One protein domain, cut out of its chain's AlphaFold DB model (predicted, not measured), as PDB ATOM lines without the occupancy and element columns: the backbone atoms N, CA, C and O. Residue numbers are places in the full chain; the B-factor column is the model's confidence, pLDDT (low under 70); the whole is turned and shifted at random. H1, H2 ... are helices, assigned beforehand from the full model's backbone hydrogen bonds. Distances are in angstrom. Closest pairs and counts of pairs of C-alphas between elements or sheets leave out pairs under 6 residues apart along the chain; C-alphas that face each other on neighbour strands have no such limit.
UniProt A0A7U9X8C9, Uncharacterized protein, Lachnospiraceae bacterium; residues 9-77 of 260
ATOM      1  N   ASN A   9     147.939 205.235 197.293       58.75
ATOM      2  CA  ASN A   9     149.186 205.367 198.040       58.75
ATOM      3  C   ASN A   9     150.075 204.120 197.930       58.75
ATOM      4  O   ASN A   9     151.290 204.272 197.865       58.75
ATOM      5  N   LYS A  10     149.518 202.902 197.862       67.00
ATOM      6  CA  LYS A  10     150.342 201.689 197.762       67.00
ATOM      7  C   LYS A  10     150.964 201.508 196.386       67.00
ATOM      8  O   LYS A  10     152.119 201.110 196.320       67.00
ATOM      9  N   ILE A  11     150.263 201.816 195.292       70.31
ATOM     10  CA  ILE A  11     150.879 201.733 193.952       70.31
ATOM     11  C   ILE A  11     151.942 202.825 193.791       70.31
ATOM     12  O   ILE A  11     153.035 202.537 193.318       70.31
ATOM     13  N   ALA A  12     151.676 204.042 194.277       69.31
ATOM     14  CA  ALA A  12     152.675 205.110 194.326       69.31
ATOM     15  C   ALA A  12     153.929 204.699 195.104       69.31
ATOM     16  O   ALA A  12     155.045 204.962 194.671       69.31
ATOM     17  N   GLN A  13     153.754 204.043 196.252       74.56
ATOM     18  CA  GLN A  13     154.864 203.510 197.044       74.56
ATOM     19  C   GLN A  13     155.632 202.425 196.289       74.56
ATOM     20  O   GLN A  13     156.849 202.364 196.404       74.56
ATOM     21  N   LYS A  14     154.941 201.592 195.502       79.12
ATOM     22  CA  LYS A  14     155.571 200.533 194.707       79.12
ATOM     23  C   LYS A  14     156.421 201.050 193.558       79.12
ATOM     24  O   LYS A  14     157.330 200.331 193.181       79.12
ATOM     25  N   ILE A  15     156.124 202.227 193.004       79.44
ATOM     26  CA  ILE A  15     156.922 202.823 191.922       79.44
ATOM     27  C   ILE A  15     157.962 203.831 192.428       79.44
ATOM     28  O   ILE A  15     158.980 204.024 191.782       79.44
ATOM     29  N   ASN A  16     157.779 204.425 193.611       78.69
ATOM     30  CA  ASN A  16     158.758 205.333 194.228       78.69
ATOM     31  C   ASN A  16     159.908 204.576 194.923       78.69
ATOM     32  O   ASN A  16     160.151 204.757 196.118       78.69
ATOM     33  N   PHE A  17     160.597 203.709 194.183       82.88
ATOM     34  CA  PHE A  17     161.839 203.069 194.618       82.88
ATOM     35  C   PHE A  17     163.065 203.806 194.053       82.88
ATOM     36  O   PHE A  17     162.944 204.503 193.043       82.88
ATOM     37  N   PRO A  18     164.240 203.684 194.698       82.88
ATOM     38  CA  PRO A  18     165.448 204.354 194.237       82.88
ATOM     39  C   PRO A  18     165.843 203.894 192.832       82.88
ATOM     40  O   PRO A  18     165.877 202.696 192.549       82.88
ATOM     41  N   ILE A  19     166.199 204.843 191.969       84.25
ATOM     42  CA  ILE A  19     166.745 204.542 190.646       84.25
ATOM     43  C   ILE A  19     168.179 204.087 190.817       84.25
ATOM     44  O   ILE A  19     168.996 204.807 191.388       84.25
ATOM     45  N   LYS A  20     168.479 202.902 190.295       84.81
ATOM     46  CA  LYS A  20     169.833 202.365 190.252       84.81
ATOM     47  C   LYS A  20     170.637 203.068 189.160       84.81
ATOM     48  O   LYS A  20     170.205 203.080 188.008       84.81
ATOM     49  N   ILE A  21     171.812 203.590 189.508       83.62
ATOM     50  CA  ILE A  21     172.730 204.152 188.515       83.62
ATOM     51  C   ILE A  21     173.448 203.019 187.780       83.62
ATOM     52  O   ILE A  21     174.066 202.143 188.389       83.62
ATOM     53  N   LEU A  22     173.302 203.015 186.459       85.00
ATOM     54  CA  LEU A  22     173.947 202.096 185.528       85.00
ATOM     55  C   LEU A  22     175.057 202.820 184.750       85.00
ATOM     56  O   LEU A  22     175.457 203.930 185.081       85.00
ATOM     57  N   GLU A  23     175.565 202.174 183.703       86.75
ATOM     58  CA  GLU A  23     176.663 202.653 182.855       86.75
ATOM     59  C   GLU A  23     176.473 204.064 182.275       86.75
ATOM     60  O   GLU A  23     177.455 204.752 182.003       86.75
ATOM     61  N   ASN A  24     175.227 204.509 182.096       85.12
ATOM     62  CA  ASN A  24     174.885 205.880 181.732       85.12
ATOM     63  C   ASN A  24     173.451 206.234 182.184       85.12
ATOM     64  O   ASN A  24     172.685 205.376 182.645       85.12
ATOM     65  N   ALA A  25     173.088 207.515 182.057       82.19
ATOM     66  CA  ALA A  25     171.768 208.019 182.441       82.19
ATOM     67  C   ALA A  25     170.634 207.341 181.654       82.19
ATOM     68  O   ALA A  25     169.643 206.932 182.248       82.19
ATOM     69  N   GLU A  26     170.802 207.142 180.344       86.00
ATOM     70  CA  GLU A  26     169.795 206.502 179.487       86.00
ATOM     71  C   GLU A  26     169.506 205.057 179.922       86.00
ATOM     72  O   GLU A  26     168.351 204.674 180.089       86.00
ATOM     73  N   ALA A  27     170.544 204.264 180.194       88.00
ATOM     74  CA  ALA A  27     170.411 202.904 180.705       88.00
ATOM     75  C   ALA A  27     169.699 202.879 182.065       88.00
ATOM     76  O   ALA A  27     168.826 202.040 182.292       88.00
ATOM     77  N   SER A  28     170.033 203.822 182.951       86.81
ATOM     78  CA  SER A  28     169.410 203.957 184.277       86.81
ATOM     79  C   SER A  28     167.913 204.277 184.166       86.81
ATOM     80  O   SER A  28     167.092 203.635 184.823       86.81
ATOM     81  N   ILE A  29     167.556 205.219 183.282       86.06
ATOM     82  CA  ILE A  29     166.171 205.596 182.970       86.06
ATOM     83  C   ILE A  29     165.416 204.392 182.405       86.06
ATOM     84  O   ILE A  29     164.392 204.001 182.958       86.06
ATOM     85  N   ASN A  30     165.949 203.753 181.362       89.12
ATOM     86  CA  ASN A  30     165.309 202.616 180.705       89.12
ATOM     87  C   ASN A  30     165.078 201.446 181.671       89.12
ATOM     88  O   ASN A  30     164.021 200.814 181.641       89.12
ATOM     89  N   ASN A  31     166.038 201.158 182.556       90.69
ATOM     90  CA  ASN A  31     165.870 200.125 183.575       90.69
ATOM     91  C   ASN A  31     164.704 200.454 184.518       90.69
ATOM     92  O   ASN A  31     163.812 199.630 184.711       90.69
ATOM     93  N   TYR A  32     164.676 201.672 185.057       89.25
ATOM     94  CA  TYR A  32     163.623 202.098 185.975       89.25
ATOM     95  C   TYR A  32     162.232 202.125 185.318       89.25
ATOM     96  O   TYR A  32     161.257 201.649 185.905       89.25
ATOM     97  N   VAL A  33     162.134 202.619 184.083       89.12
ATOM     98  CA  VAL A  33     160.888 202.643 183.301       89.12
ATOM     99  C   VAL A  33     160.372 201.227 183.051       89.12
ATOM    100  O   VAL A  33     159.181 200.975 183.222       89.12
ATOM    101  N   ASN A  34     161.249 200.277 182.714       92.19
ATOM    102  CA  ASN A  34     160.862 198.878 182.522       92.19
ATOM    103  C   ASN A  34     160.358 198.225 183.819       92.19
ATOM    104  O   ASN A  34     159.378 197.477 183.803       92.19
ATOM    105  N   GLU A  35     160.982 198.522 184.958       91.44
ATOM    106  CA  GLU A  35     160.487 198.063 186.260       91.44
ATOM    107  C   GLU A  35     159.108 198.664 186.576       91.44
ATOM    108  O   GLU A  35     158.186 197.939 186.965       91.44
ATOM    109  N   CYS A  36     158.922 199.961 186.311       87.94
ATOM    110  CA  CYS A  36     157.624 200.619 186.424       87.94
ATOM    111  C   CYS A  36     156.577 199.988 185.496       87.94
ATOM    112  O   CYS A  36     155.451 199.767 185.932       87.94
ATOM    113  N   PHE A  37     156.928 199.649 184.252       89.69
ATOM    114  CA  PHE A  37     156.025 198.989 183.305       89.69
ATOM    115  C   PHE A  37     155.496 197.670 183.866       89.69
ATOM    116  O   PHE A  37     154.284 197.441 183.852       89.69
ATOM    117  N   ASN A  38     156.386 196.830 184.399       90.56
ATOM    118  CA  ASN A  38     156.013 195.538 184.969       90.56
ATOM    119  C   ASN A  38     155.058 195.712 186.155       90.56
ATOM    120  O   ASN A  38     154.014 195.068 186.205       90.56
ATOM    121  N   ILE A  39     155.372 196.640 187.064       87.38
ATOM    122  CA  ILE A  39     154.527 196.927 188.227       87.38
ATOM    123  C   ILE A  39     153.165 197.466 187.786       87.38
ATOM    124  O   ILE A  39     152.140 197.001 188.267       87.38
ATOM    125  N   LEU A  40     153.131 198.457 186.894       81.19
ATOM    126  CA  LEU A  40     151.894 199.129 186.490       81.19
ATOM    127  C   LEU A  40     150.974 198.212 185.674       81.19
ATOM    128  O   LEU A  40     149.754 198.315 185.808       81.19
ATOM    129  N   SER A  41     151.540 197.297 184.884       83.94
ATOM    130  CA  SER A  41     150.784 196.335 184.067       83.94
ATOM    131  C   SER A  41     149.971 195.339 184.897       83.94
ATOM    132  O   SER A  41     148.962 194.827 184.414       83.94
ATOM    133  N   ASP A  42     150.340 195.114 186.162       82.81
ATOM    134  CA  ASP A  42     149.545 194.300 187.090       82.81
ATOM    135  C   ASP A  42     148.242 194.996 187.528       82.81
ATOM    136  O   ASP A  42     147.305 194.343 187.997       82.81
ATOM    137  N   TYR A  43     148.166 196.326 187.397       74.88
ATOM    138  CA  TYR A  43     147.071 197.141 187.937       74.88
ATOM    139  C   TYR A  43     146.239 197.855 186.871       74.88
ATOM    140  O   TYR A  43     145.058 198.136 187.106       74.88
ATOM    141  N   TYR A  44     146.837 198.175 185.727       73.25
ATOM    142  CA  TYR A  44     146.271 199.086 184.740       73.25
ATOM    143  C   TYR A  44     146.301 198.502 183.325       73.25
ATOM    144  O   TYR A  44     147.097 197.624 183.008       73.25
ATOM    145  N   ASP A  45     145.406 198.991 182.462       74.25
ATOM    146  CA  ASP A  45     145.409 198.626 181.044       74.25
ATOM    147  C   ASP A  45     146.585 199.261 180.284       74.25
ATOM    148  O   ASP A  45     147.186 200.238 180.730       74.25
ATOM    149  N   SER A  46     146.898 198.714 179.107       72.75
ATOM    150  CA  SER A  46     148.080 199.089 178.323       72.75
ATOM    151  C   SER A  46     148.131 200.568 177.940       72.75
ATOM    152  O   SER A  46     149.220 201.131 177.853       72.75
ATOM    153  N   LEU A  47     146.979 201.206 177.703       71.31
ATOM    154  CA  LEU A  47     146.933 202.625 177.359       71.31
ATOM    155  C   LEU A  47     147.311 203.469 178.576       71.31
ATOM    156  O   LEU A  47     148.152 204.358 178.474       71.31
ATOM    157  N   LEU A  48     146.715 203.169 179.730       70.94
ATOM    158  CA  LEU A  48     147.010 203.882 180.964       70.94
ATOM    159  C   LEU A  48     148.467 203.679 181.404       70.94
ATOM    160  O   LEU A  48     149.113 204.641 181.810       70.94
ATOM    161  N   VAL A  49     149.005 202.464 181.264       77.12
ATOM    162  CA  VAL A  49     150.428 202.182 181.510       77.12
ATOM    163  C   VAL A  49     151.313 203.047 180.610       77.12
ATOM    164  O   VAL A  49     152.193 203.734 181.119       77.12
ATOM    165  N   ALA A  50     151.054 203.082 179.300       77.69
ATOM    166  CA  ALA A  50     151.860 203.862 178.358       77.69
ATOM    167  C   ALA A  50     151.862 205.363 178.686       77.69
ATOM    168  O   ALA A  50     152.911 206.004 178.680       77.69
ATOM    169  N   LEU A  51     150.694 205.922 179.015       72.75
ATOM    170  CA  LEU A  51     150.583 207.335 179.358       72.75
ATOM    171  C   LEU A  51     151.308 207.668 180.678       72.75
ATOM    172  O   LEU A  51     151.950 208.710 180.773       72.75
ATOM    173  N   LEU A  52     151.245 206.781 181.679       75.69
ATOM    174  CA  LEU A  52     151.981 206.940 182.939       75.69
ATOM    175  C   LEU A  52     153.499 206.871 182.740       75.69
ATOM    176  O   LEU A  52     154.218 207.678 183.323       75.69
ATOM    177  N   LEU A  53     153.983 205.933 181.923       80.56
ATOM    178  CA  LEU A  53     155.415 205.785 181.653       80.56
ATOM    179  C   LEU A  53     155.984 206.977 180.891       80.56
ATOM    180  O   LEU A  53     157.053 207.446 181.253       80.56
ATOM    181  N   ASN A  54     155.244 207.524 179.923       79.56
ATOM    182  CA  ASN A  54     155.658 208.727 179.198       79.56
ATOM    183  C   ASN A  54     155.868 209.931 180.141       79.56
ATOM    184  O   ASN A  54     156.802 210.711 179.986       79.56
ATOM    185  N   GLU A  55     155.014 210.079 181.155       75.25
ATOM    186  CA  GLU A  55     155.173 211.134 182.162       75.25
ATOM    187  C   GLU A  55     156.352 210.877 183.099       75.25
ATOM    188  O   GLU A  55     157.085 211.811 183.417       75.25
ATOM    189  N   ILE A  56     156.548 209.620 183.514       78.50
ATOM    190  CA  ILE A  56     157.713 209.212 184.305       78.50
ATOM    191  C   ILE A  56     158.992 209.527 183.527       78.50
ATOM    192  O   ILE A  56     159.846 210.237 184.042       78.50
ATOM    193  N   GLU A  57     159.103 209.070 182.279       79.81
ATOM    194  CA  GLU A  57     160.241 209.351 181.400       79.81
ATOM    195  C   GLU A  57     160.512 210.850 181.292       79.81
ATOM    196  O   GLU A  57     161.648 211.278 181.490       79.81
ATOM    197  N   ARG A  58     159.482 211.671 181.051       77.31
ATOM    198  CA  ARG A  58     159.646 213.128 180.971       77.31
ATOM    199  C   ARG A  58     160.213 213.722 182.264       77.31
ATOM    200  O   ARG A  58     161.096 214.576 182.201       77.31
ATOM    201  N   ASP A  59     159.714 213.311 183.426       76.00
ATOM    202  CA  ASP A  59     160.212 213.806 184.715       76.00
ATOM    203  C   ASP A  59     161.678 213.363 184.946       76.00
ATOM    204  O   ASP A  59     162.499 214.139 185.442       76.00
ATOM    205  N   LEU A  60     162.038 212.154 184.499       78.12
ATOM    206  CA  LEU A  60     163.401 211.616 184.566       78.12
ATOM    207  C   LEU A  60     164.383 212.338 183.642       78.12
ATOM    208  O   LEU A  60     165.496 212.634 184.067       78.12
ATOM    209  N   PHE A  61     163.975 212.673 182.416       74.62
ATOM    210  CA  PHE A  61     164.811 213.413 181.463       74.62
ATOM    211  C   PHE A  61     165.244 214.791 181.982       74.62
ATOM    212  O   PHE A  61     166.256 215.324 181.534       74.62
ATOM    213  N   ASN A  62     164.499 215.362 182.930       71.00
ATOM    214  CA  ASN A  62     164.821 216.645 183.555       71.00
ATOM    215  C   ASN A  62     165.603 216.503 184.873       71.00
ATOM    216  O   ASN A  62     165.883 217.511 185.524       71.00
ATOM    217  N   THR A  63     165.928 215.278 185.293       74.56
ATOM    218  CA  THR A  63     166.645 215.024 186.545       74.56
ATOM    219  C   THR A  63     168.151 214.951 186.308       74.56
ATOM    220  O   THR A  63     168.616 214.251 185.413       74.56
ATOM    221  N   ASP A  64     168.922 215.647 187.144       76.25
ATOM    222  CA  ASP A  64     170.376 215.489 187.200       76.25
ATOM    223  C   ASP A  64     170.735 214.235 188.007       76.25
ATOM    224  O   ASP A  64     170.331 214.102 189.169       76.25
ATOM    225  N   PHE A  65     171.466 213.307 187.381       73.62
ATOM    226  CA  PHE A  65     171.750 212.008 187.979       73.62
ATOM    227  C   PHE A  65     172.919 212.018 188.982       73.62
ATOM    228  O   PHE A  65     172.941 211.191 189.895       73.62
ATOM    229  N   GLY A  66     173.832 212.993 188.888       71.38
ATOM    230  CA  GLY A  66     175.003 213.105 189.772       71.38
ATOM    231  C   GLY A  66     175.826 211.809 189.933       71.38
ATOM    232  O   GLY A  66     175.702 210.870 189.152       71.38
ATOM    233  N   ASP A  67     176.658 211.757 190.982       68.94
ATOM    234  CA  ASP A  67     177.571 210.630 191.277       68.94
ATOM    235  C   ASP A  67     177.036 209.650 192.348       68.94
ATOM    236  O   ASP A  67     177.776 208.824 192.883       68.94
ATOM    237  N   ASN A  68     175.762 209.758 192.737       69.75
ATOM    238  CA  ASN A  68     175.198 208.908 193.791       69.75
ATOM    239  C   ASN A  68     174.992 207.465 193.301       69.75
ATOM    240  O   ASN A  68     174.656 207.247 192.148       69.75
ATOM    241  N   GLU A  69     175.080 206.465 194.187       68.94
ATOM    242  CA  GLU A  69     174.777 205.063 193.819       68.94
ATOM    243  C   GLU A  69     173.298 204.850 193.446       68.94
ATOM    244  O   GLU A  69     172.946 203.910 192.726       68.94
ATOM    245  N   SER A  70     172.414 205.718 193.946       72.81
ATOM    246  CA  SER A  70     170.998 205.728 193.593       72.81
ATOM    247  C   SER A  70     170.362 207.102 193.782       72.81
ATOM    248  O   SER A  70     170.833 207.917 194.580       72.81
ATOM    249  N   ILE A  71     169.259 207.343 193.071       74.44
ATOM    250  CA  ILE A  71     168.482 208.584 193.171       74.44
ATOM    251  C   ILE A  71     167.082 208.273 193.663       74.44
ATOM    252  O   ILE A  71     166.357 207.470 193.078       74.44
ATOM    253  N   ASN A  72     166.674 208.974 194.714       69.25
ATOM    254  CA  ASN A  72     165.301 208.942 195.193       69.25
ATOM    255  C   ASN A  72     164.464 209.944 194.404       69.25
ATOM    256  O   ASN A  72     164.325 211.101 194.806       69.25
ATOM    257  N   LEU A  73     163.895 209.495 193.290       64.50
ATOM    258  CA  LEU A  73     162.882 210.273 192.598       64.50
ATOM    259  C   LEU A  73     161.528 210.056 193.265       64.50
ATOM    260  O   LEU A  73     161.072 208.931 193.457       64.50
ATOM    261  N   LYS A  74     160.871 211.162 193.610       63.19
ATOM    262  CA  LYS A  74     159.430 211.146 193.835       63.19
ATOM    263  C   LYS A  74     158.790 211.325 192.474       63.19
ATOM    264  O   LYS A  74     158.651 212.459 192.024       63.19
ATOM    265  N   VAL A  75     158.415 210.217 191.840       59.53
ATOM    266  CA  VAL A  75     157.513 210.264 190.691       59.53
ATOM    267  C   VAL A  75     156.308 211.075 191.134       59.53
ATOM    268  O   VAL A  75     155.662 210.759 192.145       59.53
ATOM    269  N   ASN A  76     156.073 212.183 190.429       56.97
ATOM    270  CA  ASN A  76     154.984 213.084 190.746       56.97
ATOM    271  C   ASN A  76     153.674 212.283 190.745       56.97
ATOM    272  O   ASN A  76     153.571 211.209 190.153       56.97
ATOM    273  N   GLN A  77     152.671 212.779 191.459       56.97
ATOM    274  CA  GLN A  77     151.382 212.137 191.723       56.97
ATOM    275  C   GLN A  77     150.517 211.933 190.462       56.97
ATOM    276  O   GLN A  77     149.295 211.955 190.509       56.97
TER     277      GLN A  77
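This is residues 9 to 77 of the 260 residues of an uncharacterized protein of Lachnospiraceae bacterium (UniProt A0A7U9X8C9). Two long helices, H2 and H3, lie side by side as a helical hairpin, and the short H1 packs on H2 near the end where H2 turns into H3. The tail after H3 folds back on the side of H1, where residues 70 to 71 pair briefly, antiparallel, with residues 19 to 20. The 69 printed residues hold three named helices and no named strand, class all helix; the whole is compact, radius of gyration of the C-alphas 11.7 A, with spans of 35 by 21 by 18 A.

Start with H1, residues 9 to 15: it touches H2, residues 25 to 41, at residues 36 to 40 alone, closest C-alphas Ile 15 and Cys 36, 6.0 A. This hairpin runs opposite ways at a steep tilt of 43 degrees. H2 and H3, residues 46 to 61, form another: they touch, closest C-alphas Leu 40 and Val 49, 6.0 A, at a shallow tilt of 27 degrees, opposite ways. H1 and H3 are apart. Every O i to N i+4 pair in H1, H2 and H3 is within hydrogen-bond range.

Find C-alpha 9 at (149.186, 205.367, 198.040), where H1 begins its 10.2 A. H2 runs 24.1 A; H3 runs 22.2 A to C-alpha 61 at (164.811, 213.413, 181.463).

The printed part has no cut; no link is long. Look for pLDDT under 70 at residues 9 to 10, 12, 67 to 69 and 72 to 77.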